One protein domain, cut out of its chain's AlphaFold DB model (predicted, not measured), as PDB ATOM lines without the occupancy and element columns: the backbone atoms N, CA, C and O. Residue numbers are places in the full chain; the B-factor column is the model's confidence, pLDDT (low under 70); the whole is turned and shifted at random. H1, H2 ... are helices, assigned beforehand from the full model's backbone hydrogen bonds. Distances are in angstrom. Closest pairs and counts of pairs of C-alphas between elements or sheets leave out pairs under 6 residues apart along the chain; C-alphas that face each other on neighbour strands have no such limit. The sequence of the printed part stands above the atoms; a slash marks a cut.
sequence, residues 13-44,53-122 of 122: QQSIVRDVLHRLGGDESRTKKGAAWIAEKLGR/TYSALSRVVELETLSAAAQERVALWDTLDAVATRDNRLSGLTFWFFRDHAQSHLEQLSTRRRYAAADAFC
ATOM      1  N   GLN A  13      40.548   0.792  14.801       86.38
ATOM      2  CA  GLN A  13      41.767   0.132  14.316       86.38
ATOM      3  C   GLN A  13      43.044   0.824  14.808       86.38
ATOM      4  O   GLN A  13      43.979   0.167  15.251       86.38
ATOM      5  N   GLN A  14      43.087   2.156  14.775       86.00
ATOM      6  CA  GLN A  14      44.224   2.907  15.316       86.00
ATOM      7  C   GLN A  14      44.368   2.722  16.830       86.00
ATOM      8  O   GLN A  14      45.484   2.665  17.338       86.00
ATOM      9  N   SER A  15      43.252   2.638  17.556       88.69
ATOM     10  CA  SER A  15      43.264   2.437  19.002       88.69
ATOM     11  C   SER A  15      43.812   1.065  19.382       88.69
ATOM     12  O   SER A  15      44.722   1.000  20.202       88.69
ATOM     13  N   ILE A  16      43.312  -0.009  18.760       89.25
ATOM     14  CA  ILE A  16      43.763  -1.373  19.072       89.25
ATOM     15  C   ILE A  16      45.244  -1.560  18.732       89.25
ATOM     16  O   ILE A  16      45.992  -2.149  19.500       89.25
ATOM     17  N   VAL A  17      45.698  -0.974  17.624       86.50
ATOM     18  CA  VAL A  17      47.105  -0.979  17.214       86.50
ATOM     19  C   VAL A  17      48.002  -0.292  18.237       86.50
ATOM     20  O   VAL A  17      49.067  -0.810  18.563       86.50
ATOM     21  N   ARG A  18      47.588   0.874  18.747       84.38
ATOM     22  CA  ARG A  18      48.355   1.579  19.781       84.38
ATOM     23  C   ARG A  18      48.437   0.767  21.065       84.38
ATOM     24  O   ARG A  18      49.505   0.733  21.662       84.38
ATOM     25  N   ASP A  19      47.352   0.101  21.452       87.88
ATOM     26  CA  ASP A  19      47.342  -0.767  22.631       87.88
ATOM     27  C   ASP A  19      48.293  -1.962  22.442       87.88
ATOM     28  O   ASP A  19      49.145  -2.217  23.287       87.88
ATOM     29  N   VAL A  20      48.264  -2.614  21.274       88.44
ATOM     30  CA  VAL A  20      49.225  -3.674  20.927       88.44
ATOM     31  C   VAL A  20      50.670  -3.173  21.020       88.44
ATOM     32  O   VAL A  20      51.495  -3.809  21.672       88.44
ATOM     33  N   LEU A  21      50.992  -2.028  20.408       83.50
ATOM     34  CA  LEU A  21      52.345  -1.460  20.454       83.50
ATOM     35  C   LEU A  21      52.783  -1.124  21.885       83.50
ATOM     36  O   LEU A  21      53.915  -1.422  22.257       83.50
ATOM     37  N   HIS A  22      51.888  -0.552  22.692       83.62
ATOM     38  CA  HIS A  22      52.157  -0.223  24.089       83.62
ATOM     39  C   HIS A  22      52.441  -1.481  24.923       83.62
ATOM     40  O   HIS A  22      53.440  -1.540  25.635       83.62
ATOM     41  N   ARG A  23      51.612  -2.525  24.790       86.00
ATOM     42  CA  ARG A  23      51.782  -3.791  25.524       86.00
ATOM     43  C   ARG A  23      53.020  -4.576  25.084       86.00
ATOM     44  O   ARG A  23      53.636  -5.265  25.897       86.00
ATOM     45  N   LEU A  24      53.410  -4.468  23.812       79.44
ATOM     46  CA  LEU A  24      54.610  -5.123  23.290       79.44
ATOM     47  C   LEU A  24      55.905  -4.353  23.585       79.44
ATOM     48  O   LEU A  24      56.946  -4.994  23.703       79.44
ATOM     49  N   GLY A  25      55.857  -3.024  23.711       68.44
ATOM     50  CA  GLY A  25      57.026  -2.145  23.859       68.44
ATOM     51  C   GLY A  25      57.710  -2.132  25.233       68.44
ATOM     52  O   GLY A  25      58.706  -1.437  25.383       68.44
ATOM     53  N   GLY A  26      57.200  -2.879  26.219       62.31
ATOM     54  CA  GLY A  26      57.689  -2.852  27.609       62.31
ATOM     55  C   GLY A  26      58.895  -3.742  27.952       62.31
ATOM     56  O   GLY A  26      59.365  -3.683  29.078       62.31
ATOM     57  N   ASP A  27      59.401  -4.560  27.027       54.59
ATOM     58  CA  ASP A  27      60.612  -5.387  27.225       54.59
ATOM     59  C   ASP A  27      61.595  -5.081  26.083       54.59
ATOM     60  O   ASP A  27      61.164  -4.482  25.098       54.59
ATOM     61  N   GLU A  28      62.891  -5.396  26.150       53.47
ATOM     62  CA  GLU A  28      63.895  -4.644  25.365       53.47
ATOM     63  C   GLU A  28      64.558  -5.382  24.175       53.47
ATOM     64  O   GLU A  28      65.149  -4.722  23.316       53.47
ATOM     65  N   SER A  29      64.418  -6.710  24.020       53.84
ATOM     66  CA  SER A  29      65.183  -7.460  22.987       53.84
ATOM     67  C   SER A  29      64.372  -8.121  21.850       53.84
ATOM     68  O   SER A  29      64.670  -7.897  20.675       53.84
ATOM     69  N   ARG A  30      63.331  -8.923  22.135       55.44
ATOM     70  CA  ARG A  30      62.484  -9.591  21.101       55.44
ATOM     71  C   ARG A  30      61.284  -8.747  20.658       55.44
ATOM     72  O   ARG A  30      60.785  -8.858  19.542       55.44
ATOM     73  N   THR A  31      60.871  -7.865  21.539       59.25
ATOM     74  CA  THR A  31      59.808  -6.857  21.467       59.25
ATOM     75  C   THR A  31      60.069  -5.728  20.483       59.25
ATOM     76  O   THR A  31      59.159  -5.373  19.738       59.25
ATOM     77  N   LYS A  32      61.304  -5.209  20.399       61.09
ATOM     78  CA  LYS A  32      61.668  -4.182  19.406       61.09
ATOM     79  C   LYS A  32      61.430  -4.686  17.983       61.09
ATOM     80  O   LYS A  32      60.917  -3.938  17.162       61.09
ATOM     81  N   LYS A  33      61.703  -5.969  17.706       65.00
ATOM     82  CA  LYS A  33      61.429  -6.587  16.395       65.00
ATOM     83  C   LYS A  33      59.931  -6.702  16.108       65.00
ATOM     84  O   LYS A  33      59.510  -6.360  15.012       65.00
ATOM     85  N   GLY A  34      59.133  -7.139  17.085       67.69
ATOM     86  CA  GLY A  34      57.675  -7.226  16.937       67.69
ATOM     87  C   GLY A  34      57.021  -5.856  16.744       67.69
ATOM     88  O   GLY A  34      56.242  -5.668  15.814       67.69
ATOM     89  N   ALA A  35      57.398  -4.873  17.563       67.31
ATOM     90  CA  ALA A  35      56.921  -3.499  17.442       67.31
ATOM     91  C   ALA A  35      57.374  -2.842  16.128       67.31
ATOM     92  O   ALA A  35      56.564  -2.194  15.471       67.31
ATOM     93  N   ALA A  36      58.626  -3.052  15.705       70.88
ATOM     94  CA  ALA A  36      59.135  -2.560  14.423       70.88
ATOM     95  C   ALA A  36      58.421  -3.209  13.231       70.88
ATOM     96  O   ALA A  36      58.064  -2.503  12.297       70.88
ATOM     97  N   TRP A  37      58.147  -4.516  13.276       77.00
ATOM     98  CA  TRP A  37      57.373  -5.207  12.242       77.00
ATOM     99  C   TRP A  37      55.938  -4.670  12.157       77.00
ATOM    100  O   TRP A  37      55.466  -4.350  11.068       77.00
ATOM    101  N   ILE A  38      55.258  -4.482  13.295       72.81
ATOM    102  CA  ILE A  38      53.918  -3.871  13.329       72.81
ATOM    103  C   ILE A  38      53.971  -2.439  12.782       72.81
ATOM    104  O   ILE A  38      53.131  -2.067  11.964       72.81
ATOM    105  N   ALA A  39      54.967  -1.644  13.179       70.31
ATOM    106  CA  ALA A  39      55.160  -0.286  12.680       70.31
ATOM    107  C   ALA A  39      55.450  -0.249  11.169       70.31
ATOM    108  O   ALA A  39      54.890   0.596  10.477       70.31
ATOM    109  N   GLU A  40      56.252  -1.178  10.640       74.25
ATOM    110  CA  GLU A  40      56.510  -1.318   9.203       74.25
ATOM    111  C   GLU A  40      55.211  -1.630   8.452       74.25
ATOM    112  O   GLU A  40      54.873  -0.950   7.479       74.25
ATOM    113  N   LYS A  41      54.437  -2.608   8.939       72.75
ATOM    114  CA  LYS A  41      53.146  -2.980   8.347       72.75
ATOM    115  C   LYS A  41      52.161  -1.816   8.362       72.75
ATOM    116  O   LYS A  41      51.531  -1.538   7.350       72.75
ATOM    117  N   LEU A  42      52.077  -1.074   9.462       66.00
ATOM    118  CA  LEU A  42      51.220   0.113   9.593       66.00
ATOM    119  C   LEU A  42      51.697   1.318   8.789       66.00
ATOM    120  O   LEU A  42      50.867   2.101   8.330       66.00
ATOM    121  N   GLY A  43      53.006   1.465   8.596       62.50
ATOM    122  CA  GLY A  43      53.583   2.480   7.722       62.50
ATOM    123  C   GLY A  43      53.143   2.283   6.274       62.50
ATOM    124  O   GLY A  43      52.713   3.242   5.635       62.50
ATOM    125  N   ARG A  44      53.135   1.030   5.796       62.97
ATOM    126  CA  ARG A  44      52.631   0.669   4.457       62.97
ATOM    127  C   ARG A  44      51.126   0.902   4.284       62.97
ATOM    128  O   ARG A  44      50.668   1.102   3.166       62.97
ATOM    129  N   THR A  53      45.376  10.067 -13.149       52.88
ATOM    130  CA  THR A  53      44.653  10.130 -14.434       52.88
ATOM    131  C   THR A  53      43.542   9.102 -14.690       52.88
ATOM    132  O   THR A  53      43.676   7.899 -14.497       52.88
ATOM    133  N   TYR A  54      42.420   9.631 -15.187       58.28
ATOM    134  CA  TYR A  54      41.126   8.993 -15.438       58.28
ATOM    135  C   TYR A  54      41.159   8.075 -16.681       58.28
ATOM    136  O   TYR A  54      40.576   8.392 -17.712       58.28
ATOM    137  N   SER A  55      41.864   6.944 -16.621       68.50
ATOM    138  CA  SER A  55      41.777   5.897 -17.655       68.50
ATOM    139  C   SER A  55      41.234   4.590 -17.077       68.50
ATOM    140  O   SER A  55      41.397   4.311 -15.886       68.50
ATOM    141  N   ALA A  56      40.584   3.775 -17.917       73.19
ATOM    142  CA  ALA A  56      40.070   2.461 -17.519       73.19
ATOM    143  C   ALA A  56      41.186   1.571 -16.936       73.19
ATOM    144  O   ALA A  56      40.984   0.900 -15.927       73.19
ATOM    145  N   LEU A  57      42.399   1.669 -17.490       78.25
ATOM    146  CA  LEU A  57      43.583   0.966 -16.997       78.25
ATOM    147  C   LEU A  57      44.055   1.487 -15.629       78.25
ATOM    148  O   LEU A  57      44.376   0.697 -14.746       78.25
ATOM    149  N   SER A  58      44.043   2.808 -15.420       83.00
ATOM    150  CA  SER A  58      44.409   3.416 -14.130       83.00
ATOM    151  C   SER A  58      43.479   2.951 -13.004       83.00
ATOM    152  O   SER A  58      43.938   2.593 -11.920       83.00
ATOM    153  N   ARG A  59      42.175   2.812 -13.290       85.06
ATOM    154  CA  ARG A  59      41.189   2.267 -12.342       85.06
ATOM    155  C   ARG A  59      41.496   0.822 -11.934       85.06
ATOM    156  O   ARG A  59      41.295   0.460 -10.775       85.06
ATOM    157  N   VAL A  60      41.971  -0.013 -12.861       87.75
ATOM    158  CA  VAL A  60      42.384  -1.393 -12.547       87.75
ATOM    159  C   VAL A  60      43.578  -1.385 -11.593       87.75
ATOM    160  O   VAL A  60      43.518  -2.046 -10.557       87.75
ATOM    161  N   VAL A  61      44.610  -0.588 -11.889       88.56
ATOM    162  CA  VAL A  61      45.822  -0.469 -11.056       88.56
ATOM    163  C   VAL A  61      45.497   0.077  -9.661       88.56
ATOM    164  O   VAL A  61      46.006  -0.422  -8.653       88.56
ATOM    165  N   GLU A  62      44.604   1.063  -9.571       87.75
ATOM    166  CA  GLU A  62      44.116   1.590  -8.295       87.75
ATOM    167  C   GLU A  62      43.429   0.487  -7.472       87.75
ATOM    168  O   GLU A  62      43.763   0.265  -6.305       87.75
ATOM    169  N   LEU A  63      42.509  -0.266  -8.083       90.75
ATOM    170  CA  LEU A  63      41.791  -1.351  -7.409       90.75
ATOM    171  C   LEU A  63      42.705  -2.526  -7.029       90.75
ATOM    172  O   LEU A  63      42.464  -3.167  -6.003       90.75
ATOM    173  N   GLU A  64      43.756  -2.808  -7.802       89.75
ATOM    174  CA  GLU A  64      44.811  -3.767  -7.443       89.75
ATOM    175  C   GLU A  64      45.576  -3.329  -6.210       89.75
ATOM    176  O   GLU A  64      45.689  -4.093  -5.250       89.75
ATOM    177  N   THR A  65      46.016  -2.076  -6.201       87.38
ATOM    178  CA  THR A  65      46.743  -1.483  -5.078       87.38
ATOM    179  C   THR A  65      45.898  -1.521  -3.804       87.38
ATOM    180  O   THR A  65      46.357  -1.967  -2.750       87.38
ATOM    181  N   LEU A  66      44.623  -1.131  -3.899       88.38
ATOM    182  CA  LEU A  66      43.688  -1.181  -2.775       88.38
ATOM    183  C   LEU A  66      43.421  -2.618  -2.304       88.38
ATOM    184  O   LEU A  66      43.323  -2.855  -1.097       88.38
ATOM    185  N   SER A  67      43.306  -3.578  -3.229       90.12
ATOM    186  CA  SER A  67      43.109  -4.995  -2.893       90.12
ATOM    187  C   SER A  67      44.331  -5.561  -2.165       90.12
ATOM    188  O   SER A  67      44.177  -6.179  -1.114       90.12
ATOM    189  N   ALA A  68      45.542  -5.286  -2.657       88.62
ATOM    190  CA  ALA A  68      46.786  -5.711  -2.019       88.62
ATOM    191  C   ALA A  68      46.907  -5.154  -0.592       88.62
ATOM    192  O   ALA A  68      47.189  -5.902   0.347       88.62
ATOM    193  N   ALA A  69      46.591  -3.869  -0.402       85.69
ATOM    194  CA  ALA A  69      46.543  -3.268   0.927       85.69
ATOM    195  C   ALA A  69      45.501  -3.964   1.824       85.69
ATOM    196  O   ALA A  69      45.796  -4.328   2.960       85.69
ATOM    197  N   ALA A  70      44.278  -4.205   1.337       89.25
ATOM    198  CA  ALA A  70      43.253  -4.898   2.120       89.25
ATOM    199  C   ALA A  70      43.685  -6.319   2.532       89.25
ATOM    200  O   ALA A  70      43.462  -6.703   3.682       89.25
ATOM    201  N   GLN A  71      44.353  -7.055   1.640       92.19
ATOM    202  CA  GLN A  71      44.895  -8.387   1.909       92.19
ATOM    203  C   GLN A  71      46.008  -8.366   2.960       92.19
ATOM    204  O   GLN A  71      45.985  -9.176   3.888       92.19
ATOM    205  N   GLU A  72      46.944  -7.418   2.883       89.56
ATOM    206  CA  GLU A  72      47.967  -7.246   3.924       89.56
ATOM    207  C   GLU A  72      47.319  -7.016   5.297       89.56
ATOM    208  O   GLU A  72      47.807  -7.485   6.324       89.56
ATOM    209  N   ARG A  73      46.168  -6.340   5.316       90.12
ATOM    210  CA  ARG A  73      45.431  -6.015   6.537       90.12
ATOM    211  C   ARG A  73      44.808  -7.260   7.149       90.12
ATOM    212  O   ARG A  73      44.860  -7.418   8.363       90.12
ATOM    213  N   VAL A  74      44.245  -8.141   6.322       93.44
ATOM    214  CA  VAL A  74      43.763  -9.460   6.760       93.44
ATOM    215  C   VAL A  74      44.908 -10.245   7.397       93.44
ATOM    216  O   VAL A  74      44.768 -10.702   8.529       93.44
ATOM    217  N   ALA A  75      46.053 -10.331   6.713       92.44
ATOM    218  CA  ALA A  75      47.221 -11.063   7.200       92.44
ATOM    219  C   ALA A  75      47.779 -10.487   8.515       92.44
ATOM    220  O   ALA A  75      48.164 -11.243   9.407       92.44
ATOM    221  N   LEU A  76      47.790  -9.158   8.664       90.19
ATOM    222  CA  LEU A  76      48.197  -8.492   9.902       90.19
ATOM    223  C   LEU A  76      47.315  -8.917  11.082       90.19
ATOM    224  O   LEU A  76      47.842  -9.308  12.121       90.19
ATOM    225  N   TRP A  77      45.989  -8.845  10.932       93.19
ATOM    226  CA  TRP A  77      45.069  -9.198  12.018       93.19
ATOM    227  C   TRP A  77      45.117 -10.686  12.357       93.19
ATOM    228  O   TRP A  77      45.107 -11.021  13.534       93.19
ATOM    229  N   ASP A  78      45.231 -11.554  11.351       93.00
ATOM    230  CA  ASP A  78      45.410 -12.998  11.544       93.00
ATOM    231  C   ASP A  78      46.700 -13.316  12.318       93.00
ATOM    232  O   ASP A  78      46.689 -14.059  13.297       93.00
ATOM    233  N   THR A  79      47.805 -12.655  11.959       90.31
ATOM    234  CA  THR A  79      49.078 -12.802  12.678       90.31
ATOM    235  C   THR A  79      48.966 -12.318  14.124       90.31
ATOM    236  O   THR A  79      49.473 -12.976  15.030       90.31
ATOM    237  N   LEU A  80      48.308 -11.180  14.368       89.69
ATOM    238  CA  LEU A  80      48.122 -10.651  15.724       89.69
ATOM    239  C   LEU A  80      47.262 -11.571  16.598       89.69
ATOM    240  O   LEU A  80      47.566 -11.721  17.779       89.69
ATOM    241  N   ASP A  81      46.254 -12.224  16.024       90.69
ATOM    242  CA  ASP A  81      45.428 -13.221  16.714       90.69
ATOM    243  C   ASP A  81      46.260 -14.448  17.130       90.69
ATOM    244  O   ASP A  81      46.246 -14.879  18.291       90.69
ATOM    245  N   ALA A  82      47.101 -14.942  16.217       89.44
ATOM    246  CA  ALA A  82      48.032 -16.031  16.501       89.44
ATOM    247  C   ALA A  82      49.078 -15.651  17.567       89.44
ATOM    248  O   ALA A  82      49.413 -16.468  18.429       89.44
ATOM    249  N   VAL A  83      49.591 -14.415  17.541       87.44
ATOM    250  CA  VAL A  83      50.529 -13.913  18.558       87.44
ATOM    251  C   VAL A  83      49.838 -13.768  19.911       87.44
ATOM    252  O   VAL A  83      50.410 -14.181  20.916       87.44
ATOM    253  N   ALA A  84      48.608 -13.252  19.959       88.62
ATOM    254  CA  ALA A  84      47.881 -13.067  21.212       88.62
ATOM    255  C   ALA A  84      47.532 -14.379  21.919       88.62
ATOM    256  O   ALA A  84      47.472 -14.416  23.143       88.62
ATOM    257  N   THR A  85      47.418 -15.477  21.171       87.69
ATOM    258  CA  THR A  85      47.267 -16.821  21.750       87.69
ATOM    259  C   THR A  85      48.532 -17.293  22.487       87.69
ATOM    260  O   THR A  85      48.465 -18.163  23.353       87.69
ATOM    261  N   ARG A  86      49.708 -16.749  22.145       86.81
ATOM    262  CA  ARG A  86      51.015 -17.192  22.668       86.81
ATOM    263  C   ARG A  86      51.671 -16.191  23.616       86.81
ATOM    264  O   ARG A  86      52.554 -16.578  24.377       86.81
ATOM    265  N   ASP A  87      51.286 -14.921  23.546       85.75
ATOM    266  CA  ASP A  87      51.850 -13.835  24.342       85.75
ATOM    267  C   ASP A  87      50.796 -13.273  25.299       85.75
ATOM    268  O   ASP A  87      49.889 -12.539  24.900       85.75
ATOM    269  N   ASN A  88      50.962 -13.581  26.586       86.25
ATOM    270  CA  ASN A  88      50.002 -13.222  27.624       86.25
ATOM    271  C   ASN A  88      49.839 -11.698  27.802       86.25
ATOM    272  O   ASN A  88      48.875 -11.241  28.412       86.25
ATOM    273  N   ARG A  89      50.755 -10.886  27.254       85.38
ATOM    274  CA  ARG A  89      50.633  -9.420  27.253       85.38
ATOM    275  C   ARG A  89      49.494  -8.942  26.359       85.38
ATOM    276  O   ARG A  89      48.918  -7.892  26.621       85.38
ATOM    277  N   LEU A  90      49.156  -9.693  25.314       88.19
ATOM    278  CA  LEU A  90      48.039  -9.379  24.419       88.19
ATOM    279  C   LEU A  90      46.733 -10.065  24.843       88.19
ATOM    280  O   LEU A  90      45.715  -9.888  24.172       88.19
ATOM    281  N   SER A  91      46.731 -10.796  25.961       84.31
ATOM    282  CA  SER A  91      45.531 -11.430  26.504       84.31
ATOM    283  C   SER A  91      44.401 -10.417  26.695       84.31
ATOM    284  O   SER A  91      44.598  -9.290  27.164       84.31
ATOM    285  N   GLY A  92      43.196 -10.822  26.292       85.06
ATOM    286  CA  GLY A  92      41.998  -9.982  26.318       85.06
ATOM    287  C   GLY A  92      41.846  -9.031  25.126       85.06
ATOM    288  O   GLY A  92      40.813  -8.374  25.023       85.06
ATOM    289  N   LEU A  93      42.821  -8.957  24.211       89.12
ATOM    290  CA  LEU A  93      42.621  -8.325  22.906       89.12
ATOM    291  C   LEU A  93      42.040  -9.334  21.919       89.12
ATOM    292  O   LEU A  93      42.387 -10.511  21.945       89.12
ATOM    293  N   THR A  94      41.163  -8.872  21.030       88.25
ATOM    294  CA  THR A  94      40.613  -9.718  19.968       88.25
ATOM    295  C   THR A  94      40.688  -9.011  18.626       88.25
ATOM    296  O   THR A  94      40.350  -7.829  18.515       88.25
ATOM    297  N   PHE A  95      41.107  -9.746  17.594       92.62
ATOM    298  CA  PHE A  95      41.358  -9.180  16.266       92.62
ATOM    299  C   PHE A  95      40.374  -9.662  15.194       92.62
ATOM    300  O   PHE A  95      40.301  -9.042  14.131       92.62
ATOM    301  N   TRP A  96      39.562 -10.688  15.485       91.19
ATOM    302  CA  TRP A  96      38.586 -11.280  14.555       91.19
ATOM    303  C   TRP A  96      37.684 -10.245  13.869       91.19
ATOM    304  O   TRP A  96      37.571 -10.240  12.651       91.19
ATOM    305  N   PHE A  97      37.126  -9.287  14.618       91.44
ATOM    306  CA  PHE A  97      36.253  -8.254  14.058       91.44
ATOM    307  C   PHE A  97      36.965  -7.404  12.990       91.44
ATOM    308  O   PHE A  97      36.392  -7.060  11.955       91.44
ATOM    309  N   PHE A  98      38.234  -7.059  13.227       91.75
ATOM    310  CA  PHE A  98      39.025  -6.272  12.283       91.75
ATOM    311  C   PHE A  98      39.485  -7.101  11.084       91.75
ATOM    312  O   PHE A  98      39.540  -6.567   9.970       91.75
ATOM    313  N   ARG A  99      39.768  -8.391  11.302       93.25
ATOM    314  CA  ARG A  99      40.045  -9.372  10.251       93.25
ATOM    315  C   ARG A  99      38.842  -9.528   9.322       93.25
ATOM    316  O   ARG A  99      38.996  -9.286   8.130       93.25
ATOM    317  N   ASP A 100      37.660  -9.825   9.852       93.62
ATOM    318  CA  ASP A 100      36.425 -10.013   9.077       93.62
ATOM    319  C   ASP A 100      36.070  -8.762   8.278       93.62
ATOM    320  O   ASP A 100      35.743  -8.819   7.091       93.62
ATOM    321  N   HIS A 101      36.216  -7.588   8.895       92.06
ATOM    322  CA  HIS A 101      36.003  -6.345   8.172       92.06
ATOM    323  C   HIS A 101      37.043  -6.141   7.054       92.06
ATOM    324  O   HIS A 101      36.722  -5.601   5.991       92.06
ATOM    325  N   ALA A 102      38.312  -6.495   7.272       91.62
ATOM    326  CA  ALA A 102      39.324  -6.427   6.221       91.62
ATOM    327  C   ALA A 102      39.032  -7.417   5.084       91.62
ATOM    328  O   ALA A 102      39.151  -7.029   3.923       91.62
ATOM    329  N   GLN A 103      38.565  -8.621   5.416       95.69
ATOM    330  CA  GLN A 103      38.180  -9.659   4.466       95.69
ATOM    331  C   GLN A 103      37.011  -9.200   3.585       95.69
ATOM    332  O   GLN A 103      37.125  -9.187   2.361       95.69
ATOM    333  N   SER A 104      35.938  -8.686   4.193       93.75
ATOM    334  CA  SER A 104      34.798  -8.143   3.444       93.75
ATOM    335  C   SER A 104      35.198  -6.969   2.541       93.75
ATOM    336  O   SER A 104      34.698  -6.826   1.424       93.75
ATOM    337  N   HIS A 105      36.129  -6.116   2.986       91.38
ATOM    338  CA  HIS A 105      36.636  -5.025   2.152       91.38
ATOM    339  C   HIS A 105      37.446  -5.544   0.954       91.38
ATOM    340  O   HIS A 105      37.255  -5.056  -0.161       91.38
ATOM    341  N   LEU A 106      38.306  -6.547   1.166       93.81
ATOM    342  CA  LEU A 106      39.070  -7.209   0.107       93.81
ATOM    343  C   LEU A 106      38.150  -7.841  -0.944       93.81
ATOM    344  O   LEU A 106      38.389  -7.676  -2.138       93.81
ATOM    345  N   GLU A 107      37.085  -8.523  -0.528       95.62
ATOM    346  CA  GLU A 107      36.113  -9.148  -1.434       95.62
ATOM    347  C   GLU A 107      35.388  -8.116  -2.304       95.62
ATOM    348  O   GLU A 107      35.245  -8.294  -3.520       95.62
ATOM    349  N   GLN A 108      34.983  -6.994  -1.702       93.25
ATOM    350  CA  GLN A 108      34.362  -5.888  -2.427       93.25
ATOM    351  C   GLN A 108      35.318  -5.270  -3.456       93.25
ATOM    352  O   GLN A 108      34.921  -5.029  -4.598       93.25
ATOM    353  N   LEU A 109      36.575  -5.024  -3.076       92.94
ATOM    354  CA  LEU A 109      37.594  -4.477  -3.977       92.94
ATOM    355  C   LEU A 109      37.940  -5.457  -5.099       92.94
ATOM    356  O   LEU A 109      37.946  -5.068  -6.261       92.94
ATOM    357  N   SER A 110      38.116  -6.738  -4.777       92.44
ATOM    358  CA  SER A 110      38.415  -7.798  -5.747       92.44
ATOM    359  C   SER A 110      37.297  -7.974  -6.769       92.44
ATOM    360  O   SER A 110      37.549  -8.228  -7.945       92.44
ATOM    361  N   THR A 111      36.046  -7.820  -6.339       94.75
ATOM    362  CA  THR A 111      34.888  -7.855  -7.234       94.75
ATOM    363  C   THR A 111      34.886  -6.656  -8.179       94.75
ATOM    364  O   THR A 111      34.814  -6.845  -9.390       94.75
ATOM    365  N   ARG A 112      35.059  -5.433  -7.660       92.56
ATOM    366  CA  ARG A 112      35.152  -4.219  -8.495       92.56
ATOM    367  C   ARG A 112      36.332  -4.270  -9.460       92.56
ATOM    368  O   ARG A 112      36.185  -3.880 -10.611       92.56
ATOM    369  N   ARG A 113      37.476  -4.788  -9.009       91.75
ATOM    370  CA  ARG A 113      38.678  -4.959  -9.825       91.75
ATOM    371  C   ARG A 113      38.420  -5.852 -11.033       91.75
ATOM    372  O   ARG A 113      38.803  -5.488 -12.135       91.75
ATOM    373  N   ARG A 114      37.751  -6.994 -10.836       92.50
ATOM    374  CA  ARG A 114      37.394  -7.911 -11.932       92.50
ATOM    375  C   ARG A 114      36.484  -7.242 -12.961       92.50
ATOM    376  O   ARG A 114      36.729  -7.394 -14.149       92.50
ATOM    377  N   TYR A 115      35.496  -6.466 -12.513       92.56
ATOM    378  CA  TYR A 115      34.647  -5.691 -13.422       92.56
ATOM    379  C   TYR A 115      35.431  -4.615 -14.182       92.56
ATOM    380  O   TYR A 115      35.281  -4.505 -15.390       92.56
ATOM    381  N   ALA A 116      36.301  -3.862 -13.503       89.75
ATOM    382  CA  ALA A 116      37.130  -2.847 -14.150       89.75
ATOM    383  C   ALA A 116      38.115  -3.454 -15.164       89.75
ATOM    384  O   ALA A 116      38.347  -2.862 -16.208       89.75
ATOM    385  N   ALA A 117      38.672  -4.634 -14.878       90.94
ATOM    386  CA  ALA A 117      39.529  -5.345 -15.820       90.94
ATOM    387  C   ALA A 117      38.737  -5.805 -17.050       90.94
ATOM    388  O   ALA A 117      39.189  -5.606 -18.170       90.94
ATOM    389  N   ALA A 118      37.537  -6.358 -16.858       91.62
ATOM    390  CA  ALA A 118      36.675  -6.714 -17.980       91.62
ATOM    391  C   ALA A 118      36.345  -5.493 -18.859       91.62
ATOM    392  O   ALA A 118      36.401  -5.607 -20.073       91.62
ATOM    393  N   ASP A 119      36.082  -4.327 -18.264       88.69
ATOM    394  CA  ASP A 119      35.778  -3.081 -18.988       88.69
ATOM    395  C   ASP A 119      36.999  -2.484 -19.713       88.69
ATOM    396  O   ASP A 119      36.871  -1.924 -20.792       88.69
ATOM    397  N   ALA A 120      38.199  -2.601 -19.134       88.31
ATOM    398  CA  ALA A 120      39.418  -2.017 -19.697       88.31
ATOM    399  C   ALA A 120      40.053  -2.850 -20.825       88.31
ATOM    400  O   ALA A 120      40.846  -2.310 -21.596       88.31
ATOM    401  N   PHE A 121      39.772  -4.156 -20.866       83.19
ATOM    402  CA  PHE A 121      40.400  -5.113 -21.785       83.19
ATOM    403  C   PHE A 121      39.420  -5.769 -22.782       83.19
ATOM    404  O   PHE A 121      39.871  -6.595 -23.575       83.19
ATOM    405  N   CYS A 122      38.122  -5.437 -22.746       75.31
ATOM    406  CA  CYS A 122      37.153  -5.780 -23.803       75.31
ATOM    407  C   CYS A 122      37.018  -4.626 -24.800       75.31
ATOM    408  O   CYS A 122      36.804  -4.927 -25.995       75.31
TER     409      CYS A 122
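Overview. This is residues 13 to 44 and 53 to 122 of the 122 residues of an uncharacterized protein of Planctomycetes bacterium (UniProt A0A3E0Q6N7). A long helical hairpin, H3 and H4 side by side, makes the length of the model, and a shorter hairpin of H1 and H2 lies beside the end where H3 finishes and H4 starts, with few C-alpha contacts between the two hairpins. The printed part has 102 residues with four named helices, in the order H1, H2, H3, H4, and no named strand; the class is all helix. The whole is loose, with a radius of gyration of the C-alphas of 17.1 A, and its outline is a rod that spans 55 by 23 by 19 A.

Along the chain. H1 covers residues 13 to 24 and is 16.5 A from first to last C-alpha; it begins at C-alpha 13, at (41.767, 0.132, 14.316). H2 covers residues 31 to 44 and is 19.9 A long. H3, residues 56 to 84, is the longest helix by residues, with 29, and runs 42.5 A from C-alpha 56 at (40.070, 2.461, -17.519). H4 covers residues 96 to 121, is 36.9 A long and ends at C-alpha 121, at (40.400, -5.113, -21.785).

Arrangement. H3 and H4 touch and form a helical hairpin, with 41 pairs of C-alphas within 8 A. They run opposite ways at a shallow tilt of 19 degrees, and their closest C-alphas, those of Ala 56 and Ala 120, are 5.0 A apart. H2 and H3 are close but not clearly touching: their closest C-alphas, those of Lys 41 and Leu 76, are 7.6 A apart. They run opposite ways at a shallow tilt of 20 degrees. H1 touches H2 with residues 21 to 24 alone, and the two form a helical hairpin. They run opposite ways at a shallow tilt of 19 degrees, and their closest C-alphas, those of Leu 24 and Thr 31, are 5.8 A apart. H1 and H4 are close but not clearly touching, at a steep tilt of 52 degrees, with the C-alphas of Gln 13 and Phe 98 the closest at 7.3 A. H1 and H3 are apart, and so are H2 and H4. In H1, H2, H3 and H4 every O i to N i+4 pair is within hydrogen-bond range.

Size, cuts and confidence. The two C-alphas farthest apart, those of Asp 27 and Cys 122, are 56.2 A from each other. Residues 45 to 52 are not printed, and C-alphas 44 and 53 are 22.6 A apart across the cut. The link from H1 to H2 is short, and the link from H3 to H4, 11 residues, is long. The mean pLDDT of the printed part is 83.3; residues 25 to 35, 42 to 44 and 53 to 55 are under 70.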